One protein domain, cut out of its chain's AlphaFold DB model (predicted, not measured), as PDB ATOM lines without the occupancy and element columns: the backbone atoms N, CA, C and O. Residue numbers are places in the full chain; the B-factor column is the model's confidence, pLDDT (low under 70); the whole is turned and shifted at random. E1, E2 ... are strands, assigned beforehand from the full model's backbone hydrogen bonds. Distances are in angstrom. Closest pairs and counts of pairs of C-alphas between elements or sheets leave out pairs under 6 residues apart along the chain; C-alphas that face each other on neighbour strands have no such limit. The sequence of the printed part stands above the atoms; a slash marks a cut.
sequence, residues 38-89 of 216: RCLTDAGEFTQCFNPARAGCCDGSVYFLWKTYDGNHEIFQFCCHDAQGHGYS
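This is residues 38 to 89 of the 216 residues of an uncharacterized protein of Aphanomyces astaci (UniProt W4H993). Three two-stranded antiparallel hairpins follow one another through a flat shape: E1-E2 and E3-E4 side by side, E5-E6 away from them at one end, with a tail, residues 77 to 89, folding back from E6. The 52 printed residues have six named strands, E1 to E6, and no named helix. The class is all strand, with 22 residues in named elements, under half; the whole is only just loose, close to compact, with a radius of gyration of the C-alphas of 12.3 A and spans of 39 by 24 by 11 A.

E1, residues 38 to 40, and E2, residues 46 to 50, form an antiparallel hairpin; N 39 and O 48, within hydrogen-bond range, are 2.8 A apart. E3, residues 55 to 58, and E4, residues 61 to 64, form another, with N 56 and O 63 at 2.8 A. The closest C-alphas of E1 and E3, Cys 39 and Cys 57, are 5.3 A apart. E4 runs on into E5, residues 67 to 69, at 45 degrees. E5 and E6, residues 74 to 76, form the third antiparallel hairpin, with N 75 and O 68 at 3.0 A.

E1 begins at C-alpha 38, (92.773, 258.326, 296.085), and E6 ends at C-alpha 76, (108.840, 263.485, 283.340). E2 measures 11.3 A.

The farthest C-alphas, Ala 43 and Gly 71, are 39.6 A apart. The printed part has no cut, and the five links are tight. Residues 75 to 89 are among those under pLDDT 70.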
ATOM      1  N   ARG A  38      92.395 259.383 295.134       91.25
ATOM      2  CA  ARG A  38      92.773 258.326 296.085       91.25
ATOM      3  C   ARG A  38      93.969 257.560 295.533       91.25
ATOM      4  O   ARG A  38      93.934 257.145 294.381       91.25
ATOM      5  N   CYS A  39      94.989 257.359 296.353       90.75
ATOM      6  CA  CYS A  39      96.068 256.424 296.085       90.75
ATOM      7  C   CYS A  39      95.692 255.069 296.685       90.75
ATOM      8  O   CYS A  39      95.294 255.006 297.854       90.75
ATOM      9  N   LEU A  40      95.742 254.018 295.867       88.94
ATOM     10  CA  LEU A  40      95.410 252.659 296.273       88.94
ATOM     11  C   LEU A  40      96.605 251.740 296.020       88.94
ATOM     12  O   LEU A  40      97.337 251.949 295.050       88.94
ATOM     13  N   THR A  41      96.793 250.756 296.895       85.25
ATOM     14  CA  THR A  41      97.690 249.617 296.650       85.25
ATOM     15  C   THR A  41      97.138 248.730 295.538       85.25
ATOM     16  O   THR A  41      95.964 248.843 295.166       85.25
ATOM     17  N   ASP A  42      97.943 247.785 295.062       81.94
ATOM     18  CA  ASP A  42      97.499 246.755 294.116       81.94
ATOM     19  C   ASP A  42      96.351 245.889 294.675       81.94
ATOM     20  O   ASP A  42      95.522 245.371 293.925       81.94
ATOM     21  N   ALA A  43      96.239 245.785 296.005       84.00
ATOM     22  CA  ALA A  43      95.122 245.129 296.689       84.00
ATOM     23  C   ALA A  43      93.842 245.995 296.759       84.00
ATOM     24  O   ALA A  43      92.830 245.566 297.311       84.00
ATOM     25  N   GLY A  44      93.869 247.218 296.216       85.81
ATOM     26  CA  GLY A  44      92.765 248.171 296.287       85.81
ATOM     27  C   GLY A  44      92.608 248.826 297.661       85.81
ATOM     28  O   GLY A  44      91.563 249.418 297.943       85.81
ATOM     29  N   GLU A  45      93.619 248.736 298.528       89.75
ATOM     30  CA  GLU A  45      93.582 249.382 299.837       89.75
ATOM     31  C   GLU A  45      93.965 250.849 299.716       89.75
ATOM     32  O   GLU A  45      94.955 251.213 299.085       89.75
ATOM     33  N   PHE A  46      93.170 251.713 300.335       89.75
ATOM     34  CA  PHE A  46      93.445 253.140 300.349       89.75
ATOM     35  C   PHE A  46      94.614 253.456 301.280       89.75
ATOM     36  O   PHE A  46      94.555 253.142 302.467       89.75
ATOM     37  N   THR A  47      95.609 254.169 300.765       88.56
ATOM     38  CA  THR A  47      96.739 254.651 301.565       88.56
ATOM     39  C   THR A  47      96.593 256.133 301.881       88.56
ATOM     40  O   THR A  47      96.562 256.527 303.044       88.56
ATOM     41  N   GLN A  48      96.464 256.974 300.852       92.06
ATOM     42  CA  GLN A  48      96.444 258.427 301.009       92.06
ATOM     43  C   GLN A  48      95.822 259.158 299.817       92.06
ATOM     44  O   GLN A  48      95.613 258.599 298.744       92.06
ATOM     45  N   CYS A  49      95.514 260.438 300.003       93.12
ATOM     46  CA  CYS A  49      95.024 261.307 298.939       93.12
ATOM     47  C   CYS A  49      96.191 262.021 298.245       93.12
ATOM     48  O   CYS A  49      97.147 262.424 298.907       93.12
ATOM     49  N   PHE A  50      96.100 262.249 296.935       91.69
ATOM     50  CA  PHE A  50      97.108 262.996 296.182       91.69
ATOM     51  C   PHE A  50      96.496 263.960 295.167       91.69
ATOM     52  O   PHE A  50      95.356 263.808 294.732       91.69
ATOM     53  N   ASN A  51      97.266 264.983 294.795       89.81
ATOM     54  CA  ASN A  51      96.864 265.933 293.765       89.81
ATOM     55  C   ASN A  51      97.375 265.453 292.395       89.81
ATOM     56  O   ASN A  51      98.582 265.558 292.162       89.81
ATOM     57  N   PRO A  52      96.499 265.008 291.475       83.69
ATOM     58  CA  PRO A  52      96.918 264.487 290.173       83.69
ATOM     59  C   PRO A  52      97.630 265.527 289.292       83.69
ATOM     60  O   PRO A  52      98.320 265.164 288.348       83.69
ATOM     61  N   ALA A  53      97.521 266.824 289.606       82.06
ATOM     62  CA  ALA A  53      98.242 267.875 288.887       82.06
ATOM     63  C   ALA A  53      99.735 267.974 289.259       82.06
ATOM     64  O   ALA A  53     100.484 268.675 288.582       82.06
ATOM     65  N   ARG A  54     100.169 267.355 290.367       82.69
ATOM     66  CA  ARG A  54     101.550 267.464 290.888       82.69
ATOM     67  C   ARG A  54     102.153 266.138 291.339       82.69
ATOM     68  O   ARG A  54     103.352 266.079 291.598       82.69
ATOM     69  N   ALA A  55     101.337 265.106 291.483       86.25
ATOM     70  CA  ALA A  55     101.733 263.819 292.012       86.25
ATOM     71  C   ALA A  55     100.959 262.694 291.314       86.25
ATOM     72  O   ALA A  55      99.877 262.924 290.777       86.25
ATOM     73  N   GLY A  56     101.524 261.495 291.329       85.44
ATOM     74  CA  GLY A  56     100.874 260.256 290.921       85.44
ATOM     75  C   GLY A  56     100.821 259.272 292.085       85.44
ATOM     76  O   GLY A  56     101.332 259.552 293.167       85.44
ATOM     77  N   CYS A  57     100.198 258.122 291.863       86.44
ATOM     78  CA  CYS A  57     100.153 257.019 292.816       86.44
ATOM     79  C   CYS A  57     100.706 255.761 292.150       86.44
ATOM     80  O   CYS A  57     100.316 255.460 291.023       86.44
ATOM     81  N   CYS A  58     101.592 255.046 292.837       85.75
ATOM     82  CA  CYS A  58     102.113 253.755 292.412       85.75
ATOM     83  C   CYS A  58     102.123 252.805 293.611       85.75
ATOM     84  O   CYS A  58     102.759 253.118 294.615       85.75
ATOM     85  N   ASP A  59     101.362 251.711 293.523       84.25
ATOM     86  CA  ASP A  59     101.168 250.711 294.587       84.25
ATOM     87  C   ASP A  59     100.975 251.328 295.989       84.25
ATOM     88  O   ASP A  59     101.712 251.090 296.944       84.25
ATOM     89  N   GLY A  60     100.014 252.246 296.105       85.50
ATOM     90  CA  GLY A  60      99.710 252.917 297.369       85.50
ATOM     91  C   GLY A  60     100.730 253.973 297.815       85.50
ATOM     92  O   GLY A  60     100.473 254.685 298.786       85.50
ATOM     93  N   SER A  61     101.833 254.170 297.098       84.25
ATOM     94  CA  SER A  61     102.807 255.226 297.373       84.25
ATOM     95  C   SER A  61     102.624 256.406 296.423       84.25
ATOM     96  O   SER A  61     102.592 256.260 295.202       84.25
ATOM     97  N   VAL A  62     102.505 257.616 296.972       83.81
ATOM     98  CA  VAL A  62     102.422 258.833 296.151       83.81
ATOM     99  C   VAL A  62     103.818 259.276 295.759       83.81
ATOM    100  O   VAL A  62     104.677 259.450 296.619       83.81
ATOM    101  N   TYR A  63     104.019 259.527 294.471       82.00
ATOM    102  CA  TYR A  63     105.253 260.098 293.942       82.00
ATOM    103  C   TYR A  63     104.983 261.490 293.378       82.00
ATOM    104  O   TYR A  63     103.899 261.776 292.867       82.00
ATOM    105  N   PHE A  64     105.964 262.384 293.469       77.81
ATOM    106  CA  PHE A  64     105.842 263.735 292.933       77.81
ATOM    107  C   PHE A  64     106.277 263.758 291.471       77.81
ATOM    108  O   PHE A  64     107.346 263.261 291.129       77.81
ATOM    109  N   LEU A  65     105.472 264.384 290.614       75.06
ATOM    110  CA  LEU A  65     105.908 264.736 289.270       75.06
ATOM    111  C   LEU A  65     106.753 266.005 289.387       75.06
ATOM    112  O   LEU A  65     106.234 267.120 289.304       75.06
ATOM    113  N   TRP A  66     108.058 265.860 289.612       67.25
ATOM    114  CA  TRP A  66     108.975 266.963 289.352       67.25
ATOM    115  C   TRP A  66     109.310 267.003 287.862       67.25
ATOM    116  O   TRP A  66     109.581 265.985 287.228       67.25
ATOM    117  N   LYS A  67     109.277 268.208 287.294       70.00
ATOM    118  CA  LYS A  67     109.839 268.456 285.971       70.00
ATOM    119  C   LYS A  67     111.344 268.576 286.134       70.00
ATOM    120  O   LYS A  67     111.818 269.563 286.696       70.00
ATOM    121  N   THR A  68     112.082 267.585 285.657       64.25
ATOM    122  CA  THR A  68     113.528 267.719 285.509       64.25
ATOM    123  C   THR A  68     113.796 268.246 284.103       64.25
ATOM    124  O   THR A  68     113.205 267.764 283.138       64.25
ATOM    125  N   TYR A  69     114.649 269.263 283.985       66.44
ATOM    126  CA  TYR A  69     115.091 269.784 282.692       66.44
ATOM    127  C   TYR A  69     116.501 269.272 282.407       66.44
ATOM    128  O   TYR A  69     117.435 269.636 283.122       66.44
ATOM    129  N   ASP A  70     116.678 268.480 281.351       74.88
ATOM    130  CA  ASP A  70     118.002 268.060 280.865       74.88
ATOM    131  C   ASP A  70     118.600 269.081 279.884       74.88
ATOM    132  O   ASP A  70     119.075 268.778 278.797       74.88
ATOM    133  N   GLY A  71     118.572 270.354 280.259       75.12
ATOM    134  CA  GLY A  71     119.206 271.398 279.461       75.12
ATOM    135  C   GLY A  71     118.467 271.803 278.183       75.12
ATOM    136  O   GLY A  71     118.928 272.759 277.575       75.12
ATOM    137  N   ASN A  72     117.341 271.169 277.810       72.75
ATOM    138  CA  ASN A  72     116.310 271.751 276.925       72.75
ATOM    139  C   ASN A  72     114.979 270.971 276.868       72.75
ATOM    140  O   ASN A  72     114.016 271.499 276.312       72.75
ATOM    141  N   HIS A  73     114.883 269.757 277.426       64.62
ATOM    142  CA  HIS A  73     113.650 268.969 277.385       64.62
ATOM    143  C   HIS A  73     113.077 268.765 278.791       64.62
ATOM    144  O   HIS A  73     113.799 268.535 279.761       64.62
ATOM    145  N   GLU A  74     111.751 268.879 278.905       70.06
ATOM    146  CA  GLU A  74     111.026 268.441 280.096       70.06
ATOM    147  C   GLU A  74     110.967 266.915 280.077       70.06
ATOM    148  O   GLU A  74     110.203 266.330 279.309       70.06
ATOM    149  N   ILE A  75     111.767 266.268 280.920       63.50
ATOM    150  CA  ILE A  75     111.642 264.834 281.169       63.50
ATOM    151  C   ILE A  75     110.809 264.628 282.429       63.50
ATOM    152  O   ILE A  75     111.183 265.024 283.536       63.50
ATOM    153  N   PHE A  76     109.650 263.998 282.246       60.06
ATOM    154  CA  PHE A  76     108.840 263.485 283.340       60.06
ATOM    155  C   PHE A  76     109.507 262.208 283.850       60.06
ATOM    156  O   PHE A  76     109.458 261.171 283.193       60.06
ATOM    157  N   GLN A  77     110.165 262.278 285.006       58.78
ATOM    158  CA  GLN A  77     110.636 261.069 285.672       58.78
ATOM    159  C   GLN A  77     109.470 260.455 286.441       58.78
ATOM    160  O   GLN A  77     109.055 260.957 287.485       58.78
ATOM    161  N   PHE A  78     108.922 259.374 285.898       59.81
ATOM    162  CA  PHE A  78     107.980 258.523 286.609       59.81
ATOM    163  C   PHE A  78     108.795 257.500 287.403       59.81
ATOM    164  O   PHE A  78     109.204 256.474 286.867       59.81
ATOM    165  N   CYS A  79     109.083 257.807 288.667       57.78
ATOM    166  CA  CYS A  79     109.714 256.853 289.576       57.78
ATOM    167  C   CYS A  79     108.628 256.221 290.445       57.78
ATOM    168  O   CYS A  79     108.180 256.823 291.422       57.78
ATOM    169  N   CYS A  80     108.213 255.005 290.093       66.75
ATOM    170  CA  CYS A  80     107.643 254.108 291.088       66.75
ATOM    171  C   CYS A  80     108.797 253.623 291.965       66.75
ATOM    172  O   CYS A  80     109.844 253.259 291.437       66.75
ATOM    173  N   HIS A  81     108.633 253.648 293.284       60.16
ATOM    174  CA  HIS A  81     109.587 253.022 294.192       60.16
ATOM    175  C   HIS A  81     109.001 251.694 294.660       60.16
ATOM    176  O   HIS A  81     107.828 251.645 295.027       60.16
ATOM    177  N   ASP A  82     109.798 250.628 294.630       59.31
ATOM    178  CA  ASP A  82     109.433 249.385 295.307       59.31
ATOM    179  C   ASP A  82     109.439 249.577 296.840       59.31
ATOM    180  O   ASP A  82     109.856 250.615 297.367       59.31
ATOM    181  N   ALA A  83     109.000 248.559 297.585       54.62
ATOM    182  CA  ALA A  83     109.017 248.581 299.049       54.62
ATOM    183  C   ALA A  83     110.435 248.726 299.647       54.62
ATOM    184  O   ALA A  83     110.582 249.029 300.831       54.62
ATOM    185  N   GLN A  84     111.484 248.506 298.849       62.72
ATOM    186  CA  GLN A  84     112.888 248.667 299.221       62.72
ATOM    187  C   GLN A  84     113.439 250.059 298.855       62.72
ATOM    188  O   GLN A  84     114.589 250.364 299.168       62.72
ATOM    189  N   GLY A  85     112.623 250.926 298.247       54.56
ATOM    190  CA  GLY A  85     112.993 252.279 297.852       54.56
ATOM    191  C   GLY A  85     113.749 252.366 296.524       54.56
ATOM    192  O   GLY A  85     114.220 253.453 296.182       54.56
ATOM    193  N   HIS A  86     113.859 251.289 295.742       60.38
ATOM    194  CA  HIS A  86     114.456 251.366 294.411       60.38
ATOM    195  C   HIS A  86     113.461 251.969 293.426       60.38
ATOM    196  O   HIS A  86     112.366 251.448 293.221       60.38
ATOM    197  N   GLY A  87     113.863 253.079 292.806       61.62
ATOM    198  CA  GLY A  87     113.112 253.674 291.712       61.62
ATOM    199  C   GLY A  87     113.195 252.773 290.483       61.62
ATOM    200  O   GLY A  87     114.288 252.536 289.974       61.62
ATOM    201  N   TYR A  88     112.059 252.292 289.995       64.56
ATOM    202  CA  TYR A  88     111.957 251.654 288.691       64.56
ATOM    203  C   TYR A  88     111.086 252.514 287.775       64.56
ATOM    204  O   TYR A  88     109.986 252.946 288.127       64.56
ATOM    205  N   SER A  89     111.600 252.781 286.576       57.12
ATOM    206  CA  SER A  89     110.811 253.336 285.484       57.12
ATOM    207  C   SER A  89     110.047 252.179 284.861       57.12
ATOM    208  O   SER A  89     110.611 251.368 284.125       57.12
TER     209      SER A  89